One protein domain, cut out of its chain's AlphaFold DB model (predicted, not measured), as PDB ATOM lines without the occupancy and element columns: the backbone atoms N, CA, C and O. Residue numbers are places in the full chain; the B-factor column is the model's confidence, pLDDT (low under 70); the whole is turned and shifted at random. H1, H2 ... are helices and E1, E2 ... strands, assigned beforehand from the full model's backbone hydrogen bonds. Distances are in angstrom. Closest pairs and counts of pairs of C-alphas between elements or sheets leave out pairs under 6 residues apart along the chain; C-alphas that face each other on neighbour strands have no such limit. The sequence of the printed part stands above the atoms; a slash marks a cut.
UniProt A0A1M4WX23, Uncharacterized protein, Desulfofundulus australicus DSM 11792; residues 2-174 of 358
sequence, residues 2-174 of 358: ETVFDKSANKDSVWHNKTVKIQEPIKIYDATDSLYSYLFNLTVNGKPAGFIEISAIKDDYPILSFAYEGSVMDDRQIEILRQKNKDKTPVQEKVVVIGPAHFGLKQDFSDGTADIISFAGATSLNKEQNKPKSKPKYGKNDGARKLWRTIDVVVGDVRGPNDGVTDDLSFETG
ATOM      1  N   GLU A   2      79.012 139.750  64.006       47.84
ATOM      2  CA  GLU A   2      79.149 138.593  63.106       47.84
ATOM      3  C   GLU A   2      80.632 138.227  62.953       47.84
ATOM      4  O   GLU A   2      81.359 138.872  62.206       47.84
ATOM      5  N   THR A   3      81.101 137.245  63.726       56.34
ATOM      6  CA  THR A   3      82.466 136.712  63.607       56.34
ATOM      7  C   THR A   3      82.490 135.656  62.507       56.34
ATOM      8  O   THR A   3      81.737 134.679  62.571       56.34
ATOM      9  N   VAL A   4      83.345 135.860  61.504       57.12
ATOM     10  CA  VAL A   4      83.568 134.934  60.390       57.12
ATOM     11  C   VAL A   4      84.876 134.184  60.618       57.12
ATOM     12  O   VAL A   4      85.914 134.810  60.815       57.12
ATOM     13  N   PHE A   5      84.835 132.852  60.565       61.62
ATOM     14  CA  PHE A   5      86.050 132.046  60.436       61.62
ATOM     15  C   PHE A   5      86.294 131.731  58.964       61.62
ATOM     16  O   PHE A   5      85.438 131.108  58.327       61.62
ATOM     17  N   ASP A   6      87.457 132.122  58.444       55.06
ATOM     18  CA  ASP A   6      87.952 131.629  57.162       55.06
ATOM     19  C   ASP A   6      88.941 130.481  57.416       55.06
ATOM     20  O   ASP A   6      90.051 130.675  57.901       55.06
ATOM     21  N   LYS A   7      88.523 129.247  57.114       60.81
ATOM     22  CA  LYS A   7      89.383 128.051  57.173       60.81
ATOM     23  C   LYS A   7      90.078 127.779  55.830       60.81
ATOM     24  O   LYS A   7      90.429 126.636  55.535       60.81
ATOM     25  N   SER A   8      90.286 128.800  54.999       57.94
ATOM     26  CA  SER A   8      90.975 128.695  53.704       57.94
ATOM     27  C   SER A   8      92.390 128.109  53.801       57.94
ATOM     28  O   SER A   8      92.842 127.456  52.862       57.94
ATOM     29  N   ALA A   9      93.083 128.249  54.935       59.00
ATOM     30  CA  ALA A   9      94.414 127.668  55.132       59.00
ATOM     31  C   ALA A   9      94.401 126.155  55.449       59.00
ATOM     32  O   ALA A   9      95.317 125.437  55.045       59.00
ATOM     33  N   ASN A  10      93.366 125.649  56.133       64.88
ATOM     34  CA  ASN A  10      93.251 124.234  56.497       64.88
ATOM     35  C   ASN A  10      92.390 123.491  55.466       64.88
ATOM     36  O   ASN A  10      91.160 123.539  55.518       64.88
ATOM     37  N   LYS A  11      93.048 122.800  54.531       69.38
ATOM     38  CA  LYS A  11      92.397 122.050  53.443       69.38
ATOM     39  C   LYS A  11      91.608 120.832  53.917       69.38
ATOM     40  O   LYS A  11      90.692 120.412  53.216       69.38
ATOM     41  N   ASP A  12      91.950 120.305  55.087       69.19
ATOM     42  CA  ASP A  12      91.334 119.107  55.659       69.19
ATOM     43  C   ASP A  12      90.117 119.453  56.535       69.19
ATOM     44  O   ASP A  12      89.350 118.579  56.935       69.19
ATOM     45  N   SER A  13      89.887 120.744  56.800       75.75
ATOM     46  CA  SER A  13      88.717 121.212  57.536       75.75
ATOM     47  C   SER A  13      87.425 120.963  56.761       75.75
ATOM     48  O   SER A  13      87.277 121.358  55.601       75.75
ATOM     49  N   VAL A  14      86.401 120.450  57.447       79.81
ATOM     50  CA  VAL A  14      85.037 120.352  56.898       79.81
ATOM     51  C   VAL A  14      84.436 121.716  56.530       79.81
ATOM     52  O   VAL A  14      83.460 121.795  55.773       79.81
ATOM     53  N   TRP A  15      85.009 122.802  57.054       82.06
ATOM     54  CA  TRP A  15      84.627 124.181  56.771       82.06
ATOM     55  C   TRP A  15      85.589 124.881  55.801       82.06
ATOM     56  O   TRP A  15      85.494 126.093  55.626       82.06
ATOM     57  N   HIS A  16      86.496 124.147  55.148       80.62
ATOM     58  CA  HIS A  16      87.424 124.706  54.169       80.62
ATOM     59  C   HIS A  16      86.684 125.494  53.073       80.62
ATOM     60  O   HIS A  16      85.734 124.994  52.464       80.62
ATOM     61  N   ASN A  17      87.116 126.739  52.838       77.06
ATOM     62  CA  ASN A  17      86.495 127.713  51.926       77.06
ATOM     63  C   ASN A  17      85.002 127.992  52.192       77.06
ATOM     64  O   ASN A  17      84.263 128.373  51.281       77.06
ATOM     65  N   LYS A  18      84.534 127.789  53.428       81.94
ATOM     66  CA  LYS A  18      83.176 128.131  53.857       81.94
ATOM     67  C   LYS A  18      83.231 129.280  54.855       81.94
ATOM     68  O   LYS A  18      84.073 129.306  55.743       81.94
ATOM     69  N   THR A  19      82.272 130.192  54.753       82.44
ATOM     70  CA  THR A  19      82.042 131.234  55.758       82.44
ATOM     71  C   THR A  19      81.265 130.631  56.924       82.44
ATOM     72  O   THR A  19      80.059 130.392  56.807       82.44
ATOM     73  N   VAL A  20      81.947 130.380  58.042       85.12
ATOM     74  CA  VAL A  20      81.307 129.931  59.288       85.12
ATOM     75  C   VAL A  20      80.904 131.148  60.107       85.12
ATOM     76  O   VAL A  20      81.730 132.024  60.355       85.12
ATOM     77  N   LYS A  21      79.644 131.192  60.538       87.25
ATOM     78  CA  LYS A  21      79.085 132.237  61.398       87.25
ATOM     79  C   LYS A  21      78.797 131.673  62.781       87.25
ATOM     80  O   LYS A  21      78.103 130.660  62.895       87.25
ATOM     81  N   ILE A  22      79.285 132.355  63.811       89.12
ATOM     82  CA  ILE A  22      78.980 132.047  65.212       89.12
ATOM     83  C   ILE A  22      77.662 132.727  65.597       89.12
ATOM     84  O   ILE A  22      77.483 133.918  65.345       89.12
ATOM     85  N   GLN A  23      76.738 131.979  66.197       90.69
ATOM     86  CA  GLN A  23      75.496 132.525  66.744       90.69
ATOM     87  C   GLN A  23      75.706 133.123  68.143       90.69
ATOM     88  O   GLN A  23      76.718 132.877  68.798       90.69
ATOM     89  N   GLU A  24      74.735 133.910  68.610       90.81
ATOM     90  CA  GLU A  24      74.756 134.449  69.973       90.81
ATOM     91  C   GLU A  24      74.836 133.312  71.012       90.81
ATOM     92  O   GLU A  24      74.180 132.278  70.846       90.81
ATOM     93  N   PRO A  25      75.636 133.471  72.082       94.81
ATOM     94  CA  PRO A  25      75.860 132.401  73.036       94.81
ATOM     95  C   PRO A  25      74.622 132.103  73.875       94.81
ATOM     96  O   PRO A  25      73.998 132.994  74.461       94.81
ATOM     97  N   ILE A  26      74.364 130.816  74.062       96.94
ATOM     98  CA  ILE A  26      73.406 130.313  75.037       96.94
ATOM     99  C   ILE A  26      74.145 130.099  76.359       96.94
ATOM    100  O   ILE A  26      75.173 129.425  76.418       96.94
ATOM    101  N   LYS A  27      73.626 130.677  77.444       97.88
ATOM    102  CA  LYS A  27      74.163 130.463  78.794       97.88
ATOM    103  C   LYS A  27      73.691 129.120  79.333       97.88
ATOM    104  O   LYS A  27      72.485 128.887  79.410       97.88
ATOM    105  N   ILE A  28      74.636 128.293  79.761       96.12
ATOM    106  CA  ILE A  28      74.385 126.968  80.321       96.12
ATOM    107  C   ILE A  28      74.645 127.000  81.826       96.12
ATOM    108  O   ILE A  28      75.674 127.511  82.273       96.12
ATOM    109  N   TYR A  29      73.718 126.456  82.610       95.00
ATOM    110  CA  TYR A  29      73.788 126.432  84.073       95.00
ATOM    111  C   TYR A  29      73.950 125.006  84.618       95.00
ATOM    112  O   TYR A  29      73.472 124.042  84.023       95.00
ATOM    113  N   ASP A  30      74.599 124.867  85.774       91.31
ATOM    114  CA  ASP A  30      74.731 123.594  86.495       91.31
ATOM    115  C   ASP A  30      73.723 123.465  87.657       91.31
ATOM    116  O   ASP A  30      72.826 124.300  87.835       91.31
ATOM    117  N   ALA A  31      73.830 122.399  88.462       88.69
ATOM    118  CA  ALA A  31      72.917 122.175  89.594       88.69
ATOM    119  C   ALA A  31      73.127 123.099  90.785       88.69
ATOM    120  O   ALA A  31      72.345 123.071  91.732       88.69
ATOM    121  N   THR A  32      74.152 123.941  90.737       89.81
ATOM    122  CA  THR A  32      74.394 125.012  91.702       89.81
ATOM    123  C   THR A  32      73.700 126.308  91.277       89.81
ATOM    124  O   THR A  32      73.860 127.336  91.935       89.81
ATOM    125  N   ASP A  33      72.948 126.262  90.170       90.88
ATOM    126  CA  ASP A  33      72.288 127.396  89.525       90.88
ATOM    127  C   ASP A  33      73.267 128.496  89.077       90.88
ATOM    128  O   ASP A  33      72.911 129.661  88.901       90.88
ATOM    129  N   SER A  34      74.535 128.121  88.893       92.38
ATOM    130  CA  SER A  34      75.589 129.017  88.430       92.38
ATOM    131  C   SER A  34      75.865 128.810  86.954       92.38
ATOM    132  O   SER A  34      75.714 127.709  86.430       92.38
ATOM    133  N   LEU A  35      76.296 129.886  86.297       95.12
ATOM    134  CA  LEU A  35      76.799 129.816  84.936       95.12
ATOM    135  C   LEU A  35      77.977 128.834  84.882       95.12
ATOM    136  O   LEU A  35      78.976 129.023  85.578       95.12
ATOM    137  N   TYR A  36      77.823 127.809  84.054       93.12
ATOM    138  CA  TYR A  36      78.757 126.705  83.895       93.12
ATOM    139  C   TYR A  36      79.534 126.818  82.583       93.12
ATOM    140  O   TYR A  36      80.763 126.762  82.582       93.12
ATOM    141  N   SER A  37      78.826 127.055  81.480       95.81
ATOM    142  CA  SER A  37      79.418 127.192  80.152       95.81
ATOM    143  C   SER A  37      78.608 128.138  79.260       95.81
ATOM    144  O   SER A  37      77.491 128.555  79.585       95.81
ATOM    145  N   TYR A  38      79.211 128.518  78.140       97.06
ATOM    146  CA  TYR A  38      78.586 129.202  77.020       97.06
ATOM    147  C   TYR A  38      78.563 128.251  75.833       97.06
ATOM    148  O   TYR A  38      79.586 127.668  75.483       97.06
ATOM    149  N   LEU A  39      77.407 128.122  75.201       96.38
ATOM    150  CA  LEU A  39      77.213 127.283  74.032       96.38
ATOM    151  C   LEU A  39      77.030 128.163  72.798       96.38
ATOM    152  O   LEU A  39      76.125 128.994  72.750       96.38
ATOM    153  N   PHE A  40      77.887 127.967  71.803       95.44
ATOM    154  CA  PHE A  40      77.875 128.698  70.544       95.44
ATOM    155  C   PHE A  40      77.497 127.748  69.416       95.44
ATOM    156  O   PHE A  40      78.283 126.874  69.059       95.44
ATOM    157  N   ASN A  41      76.311 127.918  68.833       95.06
ATOM    158  CA  ASN A  41      75.956 127.219  67.601       95.06
ATOM    159  C   ASN A  41      76.644 127.881  66.403       95.06
ATOM    160  O   ASN A  41      76.817 129.102  66.351       95.06
ATOM    161  N   LEU A  42      77.021 127.064  65.429       93.31
ATOM    162  CA  LEU A  42      77.707 127.485  64.218       93.31
ATOM    163  C   LEU A  42      76.784 127.303  63.021       93.31
ATOM    164  O   LEU A  42      76.011 126.347  62.946       93.31
ATOM    165  N   THR A  43      76.878 128.211  62.053       92.38
ATOM    166  CA  THR A  43      76.154 128.074  60.790       92.38
ATOM    167  C   THR A  43      77.037 128.324  59.584       92.38
ATOM    168  O   THR A  43      77.925 129.171  59.605       92.38
ATOM    169  N   VAL A  44      76.746 127.618  58.495       90.06
ATOM    170  CA  VAL A  44      77.305 127.880  57.168       90.06
ATOM    171  C   VAL A  44      76.141 128.092  56.216       90.06
ATOM    172  O   VAL A  44      75.260 127.240  56.099       90.06
ATOM    173  N   ASN A  45      76.111 129.242  55.538       87.44
ATOM    174  CA  ASN A  45      75.012 129.622  54.640       87.44
ATOM    175  C   ASN A  45      73.621 129.513  55.308       87.44
ATOM    176  O   ASN A  45      72.655 129.074  54.685       87.44
ATOM    177  N   GLY A  46      73.533 129.861  56.599       87.06
ATOM    178  CA  GLY A  46      72.299 129.813  57.393       87.06
ATOM    179  C   GLY A  46      71.855 128.414  57.837       87.06
ATOM    180  O   GLY A  46      70.812 128.293  58.474       87.06
ATOM    181  N   LYS A  47      72.617 127.358  57.525       91.25
ATOM    182  CA  LYS A  47      72.342 125.987  57.977       91.25
ATOM    183  C   LYS A  47      73.198 125.635  59.196       91.25
ATOM    184  O   LYS A  47      74.345 126.086  59.229       91.25
ATOM    185  N   PRO A  48      72.688 124.826  60.145       92.31
ATOM    186  CA  PRO A  48      73.479 124.296  61.256       92.31
ATOM    187  C   PRO A  48      74.775 123.638  60.772       92.31
ATOM    188  O   PRO A  48      74.760 122.889  59.793       92.31
ATOM    189  N   ALA A  49      75.888 123.960  61.424       92.31
ATOM    190  CA  ALA A  49      77.230 123.552  61.020       92.31
ATOM    191  C   ALA A  49      78.129 123.221  62.220       92.31
ATOM    192  O   ALA A  49      79.341 123.382  62.130       92.31
ATOM    193  N   GLY A  50      77.543 122.805  63.340       92.56
ATOM    194  CA  GLY A  50      78.272 122.461  64.551       92.56
ATOM    195  C   GLY A  50      77.940 123.346  65.736       92.56
ATOM    196  O   GLY A  50      77.107 124.254  65.677       92.56
ATOM    197  N   PHE A  51      78.652 123.092  66.823       94.12
ATOM    198  CA  PHE A  51      78.623 123.923  68.014       94.12
ATOM    199  C   PHE A  51      79.962 123.866  68.742       94.12
ATOM    200  O   PHE A  51      80.757 122.950  68.530       94.12
ATOM    201  N   ILE A  52      80.186 124.828  69.633       94.69
ATOM    202  CA  ILE A  52      81.307 124.847  70.571       94.69
ATOM    203  C   ILE A  52      80.757 125.170  71.960       94.69
ATOM    204  O   ILE A  52      80.094 126.190  72.152       94.69
ATOM    205  N   GLU A  53      81.043 124.317  72.935       95.44
ATOM    206  CA  GLU A  53      80.799 124.580  74.349       95.44
ATOM    207  C   GLU A  53      82.085 125.084  75.012       95.44
ATOM    208  O   GLU A  53      83.111 124.395  75.033       95.44
ATOM    209  N   ILE A  54      82.013 126.280  75.595       95.06
ATOM    210  CA  ILE A  54      83.127 126.952  76.258       95.06
ATOM    211  C   ILE A  54      82.846 127.092  77.755       95.06
ATOM    212  O   ILE A  54      81.837 127.666  78.153       95.06
ATOM    213  N   SER A  55      83.756 126.627  78.605       94.25
ATOM    214  CA  SER A  55      83.676 126.758  80.058       94.25
ATOM    215  C   SER A  55      83.603 128.221  80.504       94.25
ATOM    216  O   SER A  55      84.357 129.077  80.040       94.25
ATOM    217  N   ALA A  56      82.727 128.509  81.466       93.81
ATOM    218  CA  ALA A  56      82.704 129.783  82.182       93.81
ATOM    219  C   ALA A  56      83.641 129.780  83.409       93.81
ATOM    220  O   ALA A  56      83.806 130.804  84.079       93.81
ATOM    221  N   ILE A  57      84.257 128.637  83.722       91.31
ATOM    222  CA  ILE A  57      85.096 128.427  84.899       91.31
ATOM    223  C   ILE A  57      86.562 128.585  84.487       91.31
ATOM    224  O   ILE A  57      87.115 127.760  83.770       91.31
ATOM    225  N   LYS A  58      87.233 129.629  84.987       90.38
ATOM    226  CA  LYS A  58      88.645 129.922  84.653       90.38
ATOM    227  C   LYS A  58      89.650 128.881  85.185       90.38
ATOM    228  O   LYS A  58      90.813 128.905  84.793       90.38
ATOM    229  N   ASP A  59      89.215 128.011  86.096       91.06
ATOM    230  CA  ASP A  59      89.957 126.835  86.580       91.06
ATOM    231  C   ASP A  59      89.719 125.574  85.732       91.06
ATOM    232  O   ASP A  59      90.261 124.517  86.037       91.06
ATOM    233  N   ASP A  60      88.931 125.668  84.666       90.88
ATOM    234  CA  ASP A  60      88.801 124.609  83.674       90.88
ATOM    235  C   ASP A  60      89.338 125.090  82.326       90.88
ATOM    236  O   ASP A  60      89.418 126.293  82.060       90.88
ATOM    237  N   TYR A  61      89.745 124.157  81.473       90.69
ATOM    238  CA  TYR A  61      90.184 124.511  80.131       90.69
ATOM    239  C   TYR A  61      88.991 124.997  79.292       90.69
ATOM    240  O   TYR A  61      87.864 124.552  79.515       90.69
ATOM    241  N   PRO A  62      89.216 125.903  78.322       90.75
ATOM    242  CA  PRO A  62      88.132 126.611  77.658       90.75
ATOM    243  C   PRO A  62      87.131 125.710  76.949       90.75
ATOM    244  O   PRO A  62      85.948 125.871  77.179       90.75
ATOM    245  N   ILE A  63      87.560 124.771  76.106       92.81
ATOM    246  CA  ILE A  63      86.625 123.968  75.307       92.81
ATOM    247  C   ILE A  63      86.247 122.700  76.082       92.81
ATOM    248  O   ILE A  63      87.115 121.924  76.496       92.81
ATOM    249  N   LEU A  64      84.943 122.500  76.276       93.69
ATOM    250  CA  LEU A  64      84.371 121.351  76.985       93.69
ATOM    251  C   LEU A  64      83.833 120.296  76.021       93.69
ATOM    252  O   LEU A  64      84.020 119.099  76.240       93.69
ATOM    253  N   SER A  65      83.189 120.743  74.948       93.94
ATOM    254  CA  SER A  65      82.705 119.882  73.881       93.94
ATOM    255  C   SER A  65      82.511 120.660  72.581       93.94
ATOM    256  O   SER A  65      82.428 121.891  72.595       93.94
ATOM    257  N   PHE A  66      82.478 119.963  71.449       94.19
ATOM    258  CA  PHE A  66      82.149 120.556  70.152       94.19
ATOM    259  C   PHE A  66      81.659 119.500  69.159       94.19
ATOM    260  O   PHE A  66      81.839 118.302  69.367       94.19
ATOM    261  N   ALA A  67      81.064 119.955  68.060       92.56
ATOM    262  CA  ALA A  67      80.752 119.134  66.895       92.56
ATOM    263  C   ALA A  67      80.966 119.949  65.617       92.56
ATOM    264  O   ALA A  67      80.852 121.177  65.629       92.56
ATOM    265  N   TYR A  68      81.251 119.261  64.513       89.44
ATOM    266  CA  TYR A  68      81.468 119.878  63.199       89.44
ATOM    267  C   TYR A  68      80.190 120.017  62.357       89.44
ATOM    268  O   TYR A  68      80.213 120.591  61.264       89.44
ATOM    269  N   GLU A  69      79.073 119.497  62.860       89.25
ATOM    270  CA  GLU A  69      77.778 119.492  62.192       89.25
ATOM    271  C   GLU A  69      76.629 119.597  63.200       89.25
ATOM    272  O   GLU A  69      76.824 119.483  64.409       89.25
ATOM    273  N   GLY A  70      75.426 119.852  62.690       89.62
ATOM    274  CA  GLY A  70      74.234 119.982  63.521       89.62
ATOM    275  C   GLY A  70      74.195 121.267  64.347       89.62
ATOM    276  O   GLY A  70      74.869 122.255  64.051       89.62
ATOM    277  N   SER A  71      73.318 121.266  65.342       91.06
ATOM    278  CA  SER A  71      73.115 122.331  66.324       91.06
ATOM    279  C   SER A  71      72.551 121.717  67.597       91.06
ATOM    280  O   SER A  71      71.903 120.666  67.569       91.06
ATOM    281  N   VAL A  72      72.759 122.397  68.717       90.75
ATOM    282  CA  VAL A  72      72.244 121.989  70.026       90.75
ATOM    283  C   VAL A  72      71.581 123.167  70.716       90.75
ATOM    284  O   VAL A  72      72.104 124.278  70.732       90.75
ATOM    285  N   MET A  73      70.408 122.916  71.290       92.88
ATOM    286  CA  MET A  73      69.595 123.914  71.981       92.88
ATOM    287  C   MET A  73      69.321 125.173  71.147       92.88
ATOM    288  O   MET A  73      69.179 126.254  71.705       92.88
ATOM    289  N   ASP A  74      69.235 125.060  69.819       91.94
ATOM    290  CA  ASP A  74      68.774 126.181  68.996       91.94
ATOM    291  C   ASP A  74      67.316 126.562  69.327       91.94
ATOM    292  O   ASP A  74      66.590 125.811  69.987       91.94
ATOM    293  N   ASP A  75      66.866 127.729  68.863       92.62
ATOM    294  CA  ASP A  75      65.529 128.252  69.176       92.62
ATOM    295  C   ASP A  75      64.403 127.263  68.837       92.62
ATOM    296  O   ASP A  75      63.421 127.152  69.574       92.62
ATOM    297  N   ARG A  76      64.552 126.499  67.745       91.94
ATOM    298  CA  ARG A  76      63.574 125.485  67.340       91.94
ATOM    299  C   ARG A  76      63.579 124.316  68.319       91.94
ATOM    300  O   ARG A  76      62.510 123.842  68.698       91.94
ATOM    301  N   GLN A  77      64.753 123.836  68.713       92.38
ATOM    302  CA  GLN A  77      64.889 122.764  69.693       92.38
ATOM    303  C   GLN A  77      64.332 123.180  71.057       92.38
ATOM    304  O   GLN A  77      63.554 122.428  71.641       92.38
ATOM    305  N   ILE A  78      64.651 124.386  71.537       94.19
ATOM    306  CA  ILE A  78      64.108 124.927  72.792       94.19
ATOM    307  C   ILE A  78      62.579 124.990  72.730       94.19
ATOM    308  O   ILE A  78      61.914 124.556  73.670       94.19
ATOM    309  N   GLU A  79      62.010 125.466  71.622       94.56
ATOM    310  CA  GLU A  79      60.558 125.534  71.451       94.56
ATOM    311  C   GLU A  79      59.900 124.144  71.479       94.56
ATOM    312  O   GLU A  79      58.886 123.945  72.150       94.56
ATOM    313  N   ILE A  80      60.514 123.141  70.843       93.19
ATOM    314  CA  ILE A  80      60.057 121.745  70.933       93.19
ATOM    315  C   ILE A  80      60.061 121.261  72.392       93.19
ATOM    316  O   ILE A  80      59.120 120.589  72.817       93.19
ATOM    317  N   LEU A  81      61.095 121.590  73.174       93.50
ATOM    318  CA  LEU A  81      61.167 121.202  74.586       93.50
ATOM    319  C   LEU A  81      60.108 121.917  75.436       93.50
ATOM    320  O   LEU A  81      59.483 121.262  76.268       93.50
ATOM    321  N   ARG A  82      59.831 123.204  75.188       94.44
ATOM    322  CA  ARG A  82      58.736 123.936  75.855       94.44
ATOM    323  C   ARG A  82      57.388 123.259  75.641       94.44
ATOM    324  O   ARG A  82      56.616 123.086  76.583       94.44
ATOM    325  N   GLN A  83      57.122 122.819  74.412       91.69
ATOM    326  CA  GLN A  83      55.855 122.183  74.050       91.69
ATOM    327  C   GLN A  83      55.620 120.843  74.760       91.69
ATOM    328  O   GLN A  83      54.464 120.451  74.937       91.69
ATOM    329  N   LYS A  84      56.679 120.166  75.234       89.62
ATOM    330  CA  LYS A  84      56.551 118.939  76.039       89.62
ATOM    331  C   LYS A  84      55.907 119.178  77.411       89.62
ATOM    332  O   LYS A  84      55.459 118.212  78.019       89.62
ATOM    333  N   ASN A  85      55.831 120.425  77.884       86.75
ATOM    334  CA  ASN A  85      55.267 120.781  79.190       86.75
ATOM    335  C   ASN A  85      54.281 121.957  79.116       86.75
ATOM    336  O   ASN A  85      54.232 122.817  79.991       86.75
ATOM    337  N   LYS A  86      53.480 121.995  78.048       84.12
ATOM    338  CA  LYS A  86      52.520 123.076  77.763       84.12
ATOM    339  C   LYS A  86      51.466 123.322  78.855       84.12
ATOM    340  O   LYS A  86      50.844 124.379  78.862       84.12
ATOM    341  N   ASP A  87      51.248 122.356  79.746       86.00
ATOM    342  CA  ASP A  87      50.197 122.409  80.769       86.00
ATOM    343  C   ASP A  87      50.619 123.203  82.019       86.00
ATOM    344  O   ASP A  87      49.786 123.499  82.877       86.00
ATOM    345  N   LYS A  88      51.902 123.573  82.131       86.94
ATOM    346  CA  LYS A  88      52.430 124.404  83.216       86.94
ATOM    347  C   LYS A  88      53.107 125.643  82.647       86.94
ATOM    348  O   LYS A  88      53.882 125.566  81.701       86.94
ATOM    349  N   THR A  89      52.862 126.797  83.261       93.12
ATOM    350  CA  THR A  89      53.558 128.039  82.903       93.12
ATOM    351  C   THR A  89      54.790 128.209  83.795       93.12
ATOM    352  O   THR A  89      54.623 128.402  85.004       93.12
ATOM    353  N   PRO A  90      56.018 128.137  83.251       96.31
ATOM    354  CA  PRO A  90      57.220 128.365  84.040       96.31
ATOM    355  C   PRO A  90      57.333 129.833  84.466       96.31
ATOM    356  O   PRO A  90      56.994 130.743  83.711       96.31
ATOM    357  N   VAL A  91      57.851 130.070  85.673       97.06
ATOM    358  CA  VAL A  91      58.250 131.411  86.137       97.06
ATOM    359  C   VAL A  91      59.658 131.779  85.672       97.06
ATOM    360  O   VAL A  91      60.002 132.958  85.609       97.06
ATOM    361  N   GLN A  92      60.477 130.777  85.351       96.25
ATOM    362  CA  GLN A  92      61.827 130.946  84.835       96.25
ATOM    363  C   GLN A  92      62.216 129.745  83.972       96.25
ATOM    364  O   GLN A  92      61.869 128.605  84.281       96.25
ATOM    365  N   GLU A  93      62.974 130.013  82.912       96.69
ATOM    366  CA  GLU A  93      63.572 128.990  82.060       96.69
ATOM    367  C   GLU A  93      65.087 129.180  81.989       96.69
ATOM    368  O   GLU A  93      65.575 130.312  81.902       96.69
ATOM    369  N   LYS A  94      65.837 128.076  82.017       96.31
ATOM    370  CA  LYS A  94      67.294 128.063  81.831       96.31
ATOM    371  C   LYS A  94      67.706 126.846  81.022       96.31
ATOM    372  O   LYS A  94      67.143 125.770  81.197       96.31
ATOM    373  N   VAL A  95      68.734 126.993  80.195       96.56
ATOM    374  CA  VAL A  95      69.410 125.829  79.618       96.56
ATOM    375  C   VAL A  95      70.405 125.298  80.645       96.56
ATOM    376  O   VAL A  95      71.187 126.060  81.212       96.56
ATOM    377  N   VAL A  96      70.353 123.999  80.920       94.81
ATOM    378  CA  VAL A  96      71.191 123.333  81.920       94.81
ATOM    379  C   VAL A  96      72.022 122.223  81.299       94.81
ATOM    380  O   VAL A  96      71.573 121.560  80.365       94.81
ATOM    381  N   VAL A  97      73.222 122.004  81.837       90.88
ATOM    382  CA  VAL A  97      74.077 120.875  81.453       90.88
ATOM    383  C   VAL A  97      73.554 119.591  82.092       90.88
ATOM    384  O   VAL A  97      73.443 119.484  83.307       90.88
ATOM    385  N   ILE A  98      73.226 118.594  81.281       86.69
ATOM    386  CA  ILE A  98      72.718 117.289  81.725       86.69
ATOM    387  C   ILE A  98      73.660 116.170  81.272       86.69
ATOM    388  O   ILE A  98      73.229 115.098  80.880       86.69
ATOM    389  N   GLY A  99      74.959 116.425  81.311       84.31
ATOM    390  CA  GLY A  99      75.995 115.484  80.903       84.31
ATOM    391  C   GLY A  99      76.961 116.119  79.909       84.31
ATOM    392  O   GLY A  99      76.714 117.231  79.436       84.31
ATOM    393  N   PRO A 100      78.080 115.447  79.602       84.38
ATOM    394  CA  PRO A 100      79.056 115.979  78.665       84.38
ATOM    395  C   PRO A 100      78.405 116.149  77.290       84.38
ATOM    396  O   PRO A 100      77.858 115.188  76.765       84.38
ATOM    397  N   ALA A 101      78.420 117.372  76.749       87.50
ATOM    398  CA  ALA A 101      77.738 117.745  75.504       87.50
ATOM    399  C   ALA A 101      76.207 117.526  75.473       87.50
ATOM    400  O   ALA A 101      75.593 117.591  74.406       87.50
ATOM    401  N   HIS A 102      75.568 117.307  76.628       87.94
ATOM    402  CA  HIS A 102      74.119 117.153  76.731       87.94
ATOM    403  C   HIS A 102      73.494 118.305  77.492       87.94
ATOM    404  O   HIS A 102      73.944 118.704  78.568       87.94
ATOM    405  N   PHE A 103      72.384 118.794  76.952       91.25
ATOM    406  CA  PHE A 103      71.705 119.972  77.460       91.25
ATOM    407  C   PHE A 103      70.204 119.718  77.592       91.25
ATOM    408  O   PHE A 103      69.610 118.923  76.859       91.25
ATOM    409  N   GLY A 104      69.593 120.384  78.564       92.75
ATOM    410  CA  GLY A 104      68.158 120.340  78.803       92.75
ATOM    411  C   GLY A 104      67.606 121.725  79.094       92.75
ATOM    412  O   GLY A 104      68.336 122.631  79.493       92.75
ATOM    413  N   LEU A 105      66.304 121.890  78.907       96.06
ATOM    414  CA  LEU A 105      65.566 123.063  79.343       96.06
ATOM    415  C   LEU A 105      65.038 122.806  80.756       96.06
ATOM    416  O   LEU A 105      64.189 121.938  80.958       96.06
ATOM    417  N   LYS A 106      65.544 123.554  81.734       96.25
ATOM    418  CA  LYS A 106      64.986 123.607  83.082       96.25
ATOM    419  C   LYS A 106      63.886 124.661  83.124       96.25
ATOM    420  O   LYS A 106      64.120 125.810  82.753       96.25
ATOM    421  N   GLN A 107      62.718 124.264  83.607       96.88
ATOM    422  CA  GLN A 107      61.539 125.099  83.799       96.88
ATOM    423  C   GLN A 107      61.179 125.117  85.283       96.88
ATOM    424  O   GLN A 107      60.778 124.094  85.833       96.88
ATOM    425  N   ASP A 108      61.348 126.264  85.934       96.56
ATOM    426  CA  ASP A 108      60.997 126.478  87.339       96.56
ATOM    427  C   ASP A 108      59.539 126.948  87.466       96.56
ATOM    428  O   ASP A 108      59.084 127.779  86.676       96.56
ATOM    429  N   PHE A 109      58.810 126.464  88.476       96.69
ATOM    430  CA  PHE A 109      57.399 126.795  88.712       96.69
ATOM    431  C   PHE A 109      57.187 127.607  89.992       96.69
ATOM    432  O   PHE A 109      58.009 127.617  90.908       96.69
ATOM    433  N   SER A 110      56.043 128.292  90.069       96.19
ATOM    434  CA  SER A 110      55.678 129.153  91.204       96.19
ATOM    435  C   SER A 110      55.511 128.393  92.522       96.19
ATOM    436  O   SER A 110      55.670 128.974  93.595       96.19
ATOM    437  N   ASP A 111      55.229 127.092  92.460       95.12
ATOM    438  CA  ASP A 111      55.179 126.219  93.627       95.12
ATOM    439  C   ASP A 111      56.573 125.755  94.085       95.12
ATOM    440  O   ASP A 111      56.666 124.990  95.037       95.12
ATOM    441  N   GLY A 112      57.659 126.200  93.448       95.56
ATOM    442  CA  GLY A 112      59.037 125.834  93.777       95.56
ATOM    443  C   GLY A 112      59.494 124.479  93.224       95.56
ATOM    444  O   GLY A 112      60.645 124.101  93.452       95.56
ATOM    445  N   THR A 113      58.638 123.743  92.512       96.19
ATOM    446  CA  THR A 113      59.057 122.574  91.723       96.19
ATOM    447  C   THR A 113      59.723 123.012  90.419       96.19
ATOM    448  O   THR A 113      59.667 124.185  90.041       96.19
ATOM    449  N   ALA A 114      60.376 122.078  89.732       96.06
ATOM    450  CA  ALA A 114      60.901 122.312  88.393       96.06
ATOM    451  C   ALA A 114      60.821 121.051  87.542       96.06
ATOM    452  O   ALA A 114      60.817 119.946  88.073       96.06
ATOM    453  N   ASP A 115      60.827 121.215  86.226       95.06
ATOM    454  CA  ASP A 115      61.001 120.124  85.273       95.06
ATOM    455  C   ASP A 115      62.297 120.360  84.482       95.06
ATOM    456  O   ASP A 115      62.564 121.472  84.032       95.06
ATOM    457  N   ILE A 116      63.123 119.323  84.324       93.88
ATOM    458  CA  ILE A 116      64.261 119.310  83.396       93.88
ATOM    459  C   ILE A 116      63.849 118.480  82.191       93.88
ATOM    460  O   ILE A 116      63.589 117.285  82.323       93.88
ATOM    461  N   ILE A 117      63.795 119.110  81.025       93.06
ATOM    462  CA  ILE A 117      63.267 118.522  79.798       93.06
ATOM    463  C   ILE A 117      64.385 118.453  78.766       93.06
ATOM    464  O   ILE A 117      65.040 119.448  78.476       93.06
ATOM    465  N   SER A 118      64.585 117.286  78.173       89.81
ATOM    466  CA  SER A 118      65.517 117.077  77.070       89.81
ATOM    467  C   SER A 118      64.879 116.224  75.977       89.81
ATOM    468  O   SER A 118      63.709 115.816  76.042       89.81
ATOM    469  N   PHE A 119      65.643 115.949  74.924       83.25
ATOM    470  CA  PHE A 119      65.230 114.990  73.906       83.25
ATOM    471  C   PHE A 119      65.218 113.549  74.431       83.25
ATOM    472  O   PHE A 119      64.382 112.771  73.977       83.25
ATOM    473  N   ALA A 120      66.027 113.237  75.451       76.19
ATOM    474  CA  ALA A 120      66.046 111.934  76.118       76.19
ATOM    475  C   ALA A 120      64.793 111.677  76.973       76.19
ATOM    476  O   ALA A 120      64.370 110.536  77.136       76.19
ATOM    477  N   GLY A 121      64.201 112.732  77.539       82.19
ATOM    478  CA  GLY A 121      63.052 112.612  78.431       82.19
ATOM    479  C   GLY A 121      62.865 113.838  79.313       82.19
ATOM    480  O   GLY A 121      63.490 114.873  79.101       82.19
ATOM    481  N   ALA A 122      61.991 113.719  80.308       88.81
ATOM    482  CA  ALA A 122      61.763 114.756  81.304       88.81
ATOM    483  C   ALA A 122      61.953 114.189  82.714       88.81
ATOM    484  O   ALA A 122      61.592 113.045  82.984       88.81
ATOM    485  N   THR A 123      62.516 114.994  83.609       89.19
ATOM    486  CA  THR A 123      62.655 114.681  85.034       89.19
ATOM    487  C   THR A 123      62.045 115.804  85.856       89.19
ATOM    488  O   THR A 123      62.489 116.947  85.762       89.19
ATOM    489  N   SER A 124      61.065 115.472  86.694       93.00
ATOM    490  CA  SER A 124      60.479 116.416  87.644       93.00
ATOM    491  C   SER A 124      61.276 116.460  88.944       93.00
ATOM    492  O   SER A 124      61.617 115.426  89.522       93.00
ATOM    493  N   LEU A 125      61.540 117.671  89.420       92.88
ATOM    494  CA  LEU A 125      62.194 117.980  90.682       92.88
ATOM    495  C   LEU A 125      61.163 118.518  91.669       92.88
ATOM    496  O   LEU A 125      60.477 119.509  91.409       92.88
ATOM    497  N   ASN A 126      61.089 117.905  92.846       95.12
ATOM    498  CA  ASN A 126      60.347 118.494  93.955       95.12
ATOM    499  C   ASN A 126      61.074 119.734  94.519       95.12
ATOM    500  O   ASN A 126      62.235 119.998  94.200       95.12
ATOM    501  N   LYS A 127      60.403 120.467  95.415       95.88
ATOM    502  CA  LYS A 127      60.933 121.678  96.070       95.88
ATOM    503  C   LYS A 127      62.333 121.512  96.668       95.88
ATOM    504  O   LYS A 127      63.141 122.426  96.591       95.88
ATOM    505  N   GLU A 128      62.624 120.368  97.282       93.25
ATOM    506  CA  GLU A 128      63.926 120.112  97.908       93.25
ATOM    507  C   GLU A 128      64.999 119.765  96.871       93.25
ATOM    508  O   GLU A 128      66.153 120.182  96.986       93.25
ATOM    509  N   GLN A 129      64.624 119.033  95.824       91.69
ATOM    510  CA  GLN A 129      65.516 118.696  94.718       91.69
ATOM    511  C   GLN A 129      65.885 119.922  93.879       91.69
ATOM    512  O   GLN A 129      67.027 119.996  93.429       91.69
ATOM    513  N   ASN A 130      64.957 120.874  93.725       93.69
ATOM    514  CA  ASN A 130      65.128 122.100  92.946       93.69
ATOM    515  C   ASN A 130      65.958 123.191  93.658       93.69
ATOM    516  O   ASN A 130      66.268 124.230  93.078       93.69
ATOM    517  N   LYS A 131      66.349 122.983  94.921       92.31
ATOM    518  CA  LYS A 131      67.264 123.909  95.597       92.31
ATOM    519  C   LYS A 131      68.662 123.826  94.972       92.31
ATOM    520  O   LYS A 131      69.155 122.706  94.783       92.31
ATOM    521  N   PRO A 132      69.332 124.974  94.736       91.00
ATOM    522  CA  PRO A 132      70.714 124.993  94.278       91.00
ATOM    523  C   PRO A 132      71.605 124.121  95.163       91.00
ATOM    524  O   PRO A 132      71.596 124.228  96.393       91.00
ATOM    525  N   LYS A 133      72.372 123.231  94.534       88.12
ATOM    526  CA  LYS A 133      73.371 122.406  95.211       88.12
ATOM    527  C   LYS A 133      74.563 123.261  95.631       88.12
ATOM    528  O   LYS A 133      74.838 124.319  95.064       88.12
ATOM    529  N   SER A 134      75.305 122.782  96.625       85.00
ATOM    530  CA  SER A 134      76.568 123.406  97.016       85.00
ATOM    531  C   SER A 134      77.553 123.380  95.852       85.00
ATOM    532  O   SER A 134      77.743 122.326  95.241       85.00
ATOM    533  N   LYS A 135      78.221 124.508  95.595       78.75
ATOM    534  CA  LYS A 135      79.274 124.564  94.580       78.75
ATOM    535  C   LYS A 135      80.366 123.542  94.885       78.75
ATOM    536  O   LYS A 135      80.878 123.548  96.011       78.75
ATOM    537  N   PRO A 136      80.747 122.691  93.918       71.56
ATOM    538  CA  PRO A 136      81.928 121.869  94.088       71.56
ATOM    539  C   PRO A 136      83.140 122.786  94.273       71.56
ATOM    540  O   PRO A 136      83.247 123.858  93.670       71.56
ATOM    541  N   LYS A 137      84.059 122.382  95.153       72.94
ATOM    542  CA  LYS A 137      85.346 123.062  95.281       72.94
ATOM    543  C   LYS A 137      86.202 122.644  94.093       72.94
ATOM    544  O   LYS A 137      86.796 121.570  94.122       72.94
ATOM    545  N   TYR A 138      86.252 123.478  93.064       70.88
ATOM    546  CA  TYR A 138      87.203 123.287  91.978       70.88
ATOM    547  C   TYR A 138      88.622 123.468  92.523       70.88
ATOM    548  O   TYR A 138      88.927 124.462  93.190       70.88
ATOM    549  N   GLY A 139      89.479 122.476  92.282       80.25
ATOM    550  CA  GLY A 139      90.909 122.625  92.509       80.25
ATOM    551  C   GLY A 139      91.447 123.734  91.609       80.25
ATOM    552  O   GLY A 139      90.988 123.903  90.483       80.25
ATOM    553  N   LYS A 140      92.415 124.504  92.105       88.94
ATOM    554  CA  LYS A 140      93.084 125.515  91.289       88.94
ATOM    555  C   LYS A 140      93.821 124.820  90.143       88.94
ATOM    556  O   LYS A 140      94.685 123.985  90.405       88.94
ATOM    557  N   ASN A 141      93.520 125.201  88.906       89.94
ATOM    558  CA  ASN A 141      94.206 124.691  87.723       89.94
ATOM    559  C   ASN A 141      95.030 125.812  87.087       89.94
ATOM    560  O   ASN A 141      94.529 126.657  86.342       89.94
ATOM    561  N   ASP A 142      96.322 125.838  87.405       91.06
ATOM    562  CA  ASP A 142      97.220 126.879  86.908       91.06
ATOM    563  C   ASP A 142      97.458 126.790  85.391       91.06
ATOM    564  O   ASP A 142      97.643 127.829  84.754       91.06
ATOM    565  N   GLY A 143      97.380 125.589  84.805       88.19
ATOM    566  CA  GLY A 143      97.466 125.377  83.358       88.19
ATOM    567  C   GLY A 143      96.295 126.027  82.620       88.19
ATOM    568  O   GLY A 143      96.506 126.859  81.734       88.19
ATOM    569  N   ALA A 144      95.067 125.742  83.059       89.50
ATOM    570  CA  ALA A 144      93.856 126.357  82.521       89.50
ATOM    571  C   ALA A 144      93.867 127.885  82.676       89.50
ATOM    572  O   ALA A 144      93.668 128.616  81.705       89.50
ATOM    573  N   ARG A 145      94.179 128.399  83.875       91.00
ATOM    574  CA  ARG A 145      94.252 129.851  84.118       91.00
ATOM    575  C   ARG A 145      95.287 130.542  83.238       91.00
ATOM    576  O   ARG A 145      95.054 131.669  82.802       91.00
ATOM    577  N   LYS A 146      96.440 129.906  83.005       87.25
ATOM    578  CA  LYS A 146      97.470 130.432  82.104       87.25
ATOM    579  C   LYS A 146      96.934 130.524  80.676       87.25
ATOM    580  O   LYS A 146      97.074 131.584  80.075       87.25
ATOM    581  N   LEU A 147      96.282 129.473  80.179       84.25
ATOM    582  CA  LEU A 147      95.671 129.473  78.850       84.25
ATOM    583  C   LEU A 147      94.610 130.571  78.709       84.25
ATOM    584  O   LEU A 147      94.633 131.318  77.737       84.25
ATOM    585  N   TRP A 148      93.736 130.736  79.704       85.88
ATOM    586  CA  TRP A 148      92.747 131.815  79.709       85.88
ATOM    587  C   TRP A 148      93.380 133.201  79.606       85.88
ATOM    588  O   TRP A 148      92.900 134.018  78.832       85.88
ATOM    589  N   ARG A 149      94.477 133.462  80.330       84.00
ATOM    590  CA  ARG A 149      95.206 134.737  80.207       84.00
ATOM    591  C   ARG A 149      95.800 134.920  78.817       84.00
ATOM    592  O   ARG A 149      95.781 136.032  78.311       84.00
ATOM    593  N   THR A 150      96.335 133.857  78.214       78.19
ATOM    594  CA  THR A 150      96.845 133.914  76.839       78.19
ATOM    595  C   THR A 150      95.730 134.285  75.864       78.19
ATOM    596  O   THR A 150      95.927 135.183  75.056       78.19
ATOM    597  N   ILE A 151      94.549 133.671  75.987       76.25
ATOM    598  CA  ILE A 151      93.377 134.018  75.169       76.25
ATOM    599  C   ILE A 151      92.968 135.479  75.399       76.25
ATOM    600  O   ILE A 151      92.812 136.220  74.435       76.25
ATOM    601  N   ASP A 152      92.850 135.912  76.659       75.19
ATOM    602  CA  ASP A 152      92.433 137.277  77.010       75.19
ATOM    603  C   ASP A 152      93.409 138.343  76.450       75.19
ATOM    604  O   ASP A 152      92.980 139.438  76.091       75.19
ATOM    605  N   VAL A 153      94.709 138.027  76.337       69.44
ATOM    606  CA  VAL A 153      95.719 138.903  75.709       69.44
ATOM    607  C   VAL A 153      95.546 138.958  74.190       69.44
ATOM    608  O   VAL A 153      95.512 140.052  73.637       69.44
ATOM    609  N   VAL A 154      95.397 137.808  73.524       64.19
ATOM    610  CA  VAL A 154      95.286 137.725  72.054       64.19
ATOM    611  C   VAL A 154      94.003 138.387  71.539       64.19
ATOM    612  O   VAL A 154      94.027 139.080  70.527       64.19
ATOM    613  N   VAL A 155      92.879 138.246  72.248       60.22
ATOM    614  CA  VAL A 155      91.600 138.871  71.853       60.22
ATOM    615  C   VAL A 155      91.664 140.404  71.904       60.22
ATOM    616  O   VAL A 155      90.932 141.068  71.174       60.22
ATOM    617  N   GLY A 156      92.561 140.980  72.714       56.31
ATOM    618  CA  GLY A 156      92.795 142.426  72.750       56.31
ATOM    619  C   GLY A 156      93.330 143.007  71.434       56.31
ATOM    620  O   GLY A 156      93.167 144.206  71.205       56.31
ATOM    621  N   ASP A 157      93.912 142.167  70.571       52.69
ATOM    622  CA  ASP A 157      94.521 142.566  69.300       52.69
ATOM    623  C   ASP A 157      93.600 142.385  68.078       52.69
ATOM    624  O   ASP A 157      93.942 142.881  67.006       52.69
ATOM    625  N   VAL A 158      92.425 141.753  68.219       55.75
ATOM    626  CA  VAL A 158      91.446 141.580  67.125       55.75
ATOM    627  C   VAL A 158      90.761 142.924  66.833       55.75
ATOM    628  O   VAL A 158      89.953 143.416  67.624       55.75
ATOM    629  N   ARG A 159      91.093 143.558  65.700       49.69
ATOM    630  CA  ARG A 159      90.811 144.986  65.435       49.69
ATOM    631  C   ARG A 159      89.431 145.292  64.851       49.69
ATOM    632  O   ARG A 159      89.139 146.459  64.577       49.69
ATOM    633  N   GLY A 160      88.561 144.302  64.661       51.88
ATOM    634  CA  GLY A 160      87.189 144.532  64.206       51.88
ATOM    635  C   GLY A 160      86.561 143.356  63.451       51.88
ATOM    636  O   GLY A 160      87.165 142.300  63.337       51.88
ATOM    637  N   PRO A 161      85.342 143.529  62.903       47.56
ATOM    638  CA  PRO A 161      84.559 142.455  62.274       47.56
ATOM    639  C   PRO A 161      85.121 141.938  60.937       47.56
ATOM    640  O   PRO A 161      84.637 140.931  60.434       47.56
ATOM    641  N   ASN A 162      86.115 142.626  60.366       49.22
ATOM    642  CA  ASN A 162      86.797 142.238  59.125       49.22
ATOM    643  C   ASN A 162      88.201 141.663  59.376       49.22
ATOM    644  O   ASN A 162      88.897 141.355  58.418       49.22
ATOM    645  N   ASP A 163      88.626 141.608  60.637       50.88
ATOM    646  CA  ASP A 163      89.902 141.041  61.061       50.88
ATOM    647  C   ASP A 163      89.587 139.613  61.502       50.88
ATOM    648  O   ASP A 163      88.981 139.399  62.560       50.88
ATOM    649  N   GLY A 164      89.831 138.642  60.619       50.12
ATOM    650  CA  GLY A 164      89.551 137.250  60.930       50.12
ATOM    651  C   GLY A 164      90.361 136.857  62.159       50.12
ATOM    652  O   GLY A 164      91.553 137.134  62.235       50.12
ATOM    653  N   VAL A 165      89.749 136.149  63.113       52.59
ATOM    654  CA  VAL A 165      90.487 135.594  64.267       52.59
ATOM    655  C   VAL A 165      91.619 134.659  63.798       52.59
ATOM    656  O   VAL A 165      92.457 134.302  64.602       52.59
ATOM    657  N   THR A 166      91.664 134.290  62.511       49.56
ATOM    658  CA  THR A 166      92.525 133.289  61.864       49.56
ATOM    659  C   THR A 166      93.596 133.840  60.913       49.56
ATOM    660  O   THR A 166      94.318 133.037  60.326       49.56
ATOM    661  N   ASP A 167      93.722 135.159  60.732       44.19
ATOM    662  CA  ASP A 167      94.610 135.718  59.690       44.19
ATOM    663  C   ASP A 167      96.106 135.655  60.077       44.19
ATOM    664  O   ASP A 167      96.982 135.663  59.209       44.19
ATOM    665  N   ASP A 168      96.403 135.504  61.374       49.31
ATOM    666  CA  ASP A 168      97.720 135.122  61.891       49.31
ATOM    667  C   ASP A 168      97.651 133.723  62.522       49.31
ATOM    668  O   ASP A 168      97.136 133.539  63.619       49.31
ATOM    669  N   LEU A 169      98.213 132.721  61.841       48.41
ATOM    670  CA  LEU A 169      98.274 131.331  62.312       48.41
ATOM    671  C   LEU A 169      99.152 131.138  63.561       48.41
ATOM    672  O   LEU A 169      99.277 130.007  64.025       48.41
ATOM    673  N   SER A 170      99.768 132.185  64.127       49.62
ATOM    674  CA  SER A 170     100.613 132.082  65.324       49.62
ATOM    675  C   SER A 170      99.897 131.434  66.524       49.62
ATOM    676  O   SER A 170     100.531 130.697  67.288       49.62
ATOM    677  N   PHE A 171      98.573 131.596  66.648       50.25
ATOM    678  CA  PHE A 171      97.758 130.896  67.653       50.25
ATOM    679  C   PHE A 171      97.273 129.506  67.195       50.25
ATOM    680  O   PHE A 171      97.061 128.640  68.042       50.25
ATOM    681  N   GLU A 172      97.139 129.260  65.883       51.16
ATOM    682  CA  GLU A 172      96.867 127.933  65.293       51.16
ATOM    683  C   GLU A 172      98.151 127.109  65.074       51.16
ATOM    684  O   GLU A 172      98.102 126.055  64.451       51.16
ATOM    685  N   THR A 173      99.296 127.513  65.643       51.72
ATOM    686  CA  THR A 173     100.574 126.760  65.606       51.72
ATOM    687  C   THR A 173     100.505 125.375  66.254       51.72
ATOM    688  O   THR A 173     101.519 124.679  66.364       51.72
ATOM    689  N   GLY A 174      99.321 124.969  66.710       60.16
ATOM    690  CA  GLY A 174      99.115 123.674  67.296       60.16
ATOM    691  C   GLY A 174      99.205 122.553  66.267       60.16
ATOM    692  O   GLY A 174      98.643 122.633  65.181       60.16
TER     693      GLY A 174
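AT A GLANCE: This is residues 2 to 174 of the 358 residues of an uncharacterized protein of Desulfofundulus australicus DSM 11792 (UniProt A0A1M4WX23). You will see a strongly twisted sheet in two parts that meet at a single point, E1 to E6 making the longer part and E7 to E10 the smaller one, with H1 packed over the smaller part. After E10 the unnamed residues 126 to 141 lead across to H2, which lies away from the sheet. The printed part has 173 residues, with the order E1 E2 E3 E4 E5 E6 H1 E7 E8 E9 E10 H2; the sheet is branched and its neighbour pairs are antiparallel. The class is mixed, helices and strands, with under half of the residues in named elements. The whole is only just compact, close to loose, with a radius of gyration of the C-alphas of 18.5 A and spans of 54 by 40 by 26 A.

IN THESE COORDINATES: Find C-alpha 4 at (83.568, 134.934, 60.390), where E1, residues 4 to 6, begins. E2 is residues 19 to 22 and E3 residues 26 to 29. E4, residues 35 to 44, runs 27.8 A from (76.799, 129.816, 84.936), and E5, residues 47 to 55, runs 24.8 A. E6 is residues 63 to 67, and H1, residues 75 to 83, is 12.4 A long. E7, residues 92 to 97, and E8, residues 103 to 108, measure 16.2 A and 16.0 A. E9 is residues 114 to 117 and E10 residues 122 to 125. H2, residues 142 to 155, runs 20.1 A to C-alpha 155 at (91.600, 138.871, 71.853).

HOW THE PARTS SIT: Look first at E4: E2, beside residues 42 to 44, and E3, beside 35 to 39, lie on one side, and E5 on the other side. N 21 and O 43 are 2.8 A apart, N 28 and O 37 2.9 A. E3 E4 E5 E6 form a meander, each strand the antiparallel neighbour of the one before, with N 40 and O 52 at 2.9 A and N 53 and O 65 at 2.8 A. E1 and E2 are a hairpin, with N 5 and O 20 at 3.2 A. E3 and E7 meet only at a point, where C-alphas 29 and 96 face each other at 4.6 A. E7 E8 E9 E10 form a second meander, with N 96 and O 104, N 107 and O 115, and N 116 and O 123 each at 2.8 A. H1 is on the sheet at a height of 9.8 A, over E8 and only just over E7, on which 3 of its C-alphas fall; on the local plane it runs slantwise to E8 at 48 degrees. The closest C-alphas of H1 and E8 are those of Leu 81 and Leu 105, 6.7 A apart. H2 is not on the sheet and is apart from H1. In H1 and H2 every O i to N i+4 pair is within hydrogen-bond range.

THE WHOLE: The two C-alphas farthest apart, those of Ala 9 and Asp 111, are 55.0 A apart. The printed part has no cut. The links E1 to E2 and E10 to H2 are long. Look for low confidence at residues 2 to 12 and 153 to 174, under 70; the mean pLDDT of the printed part is 83.6.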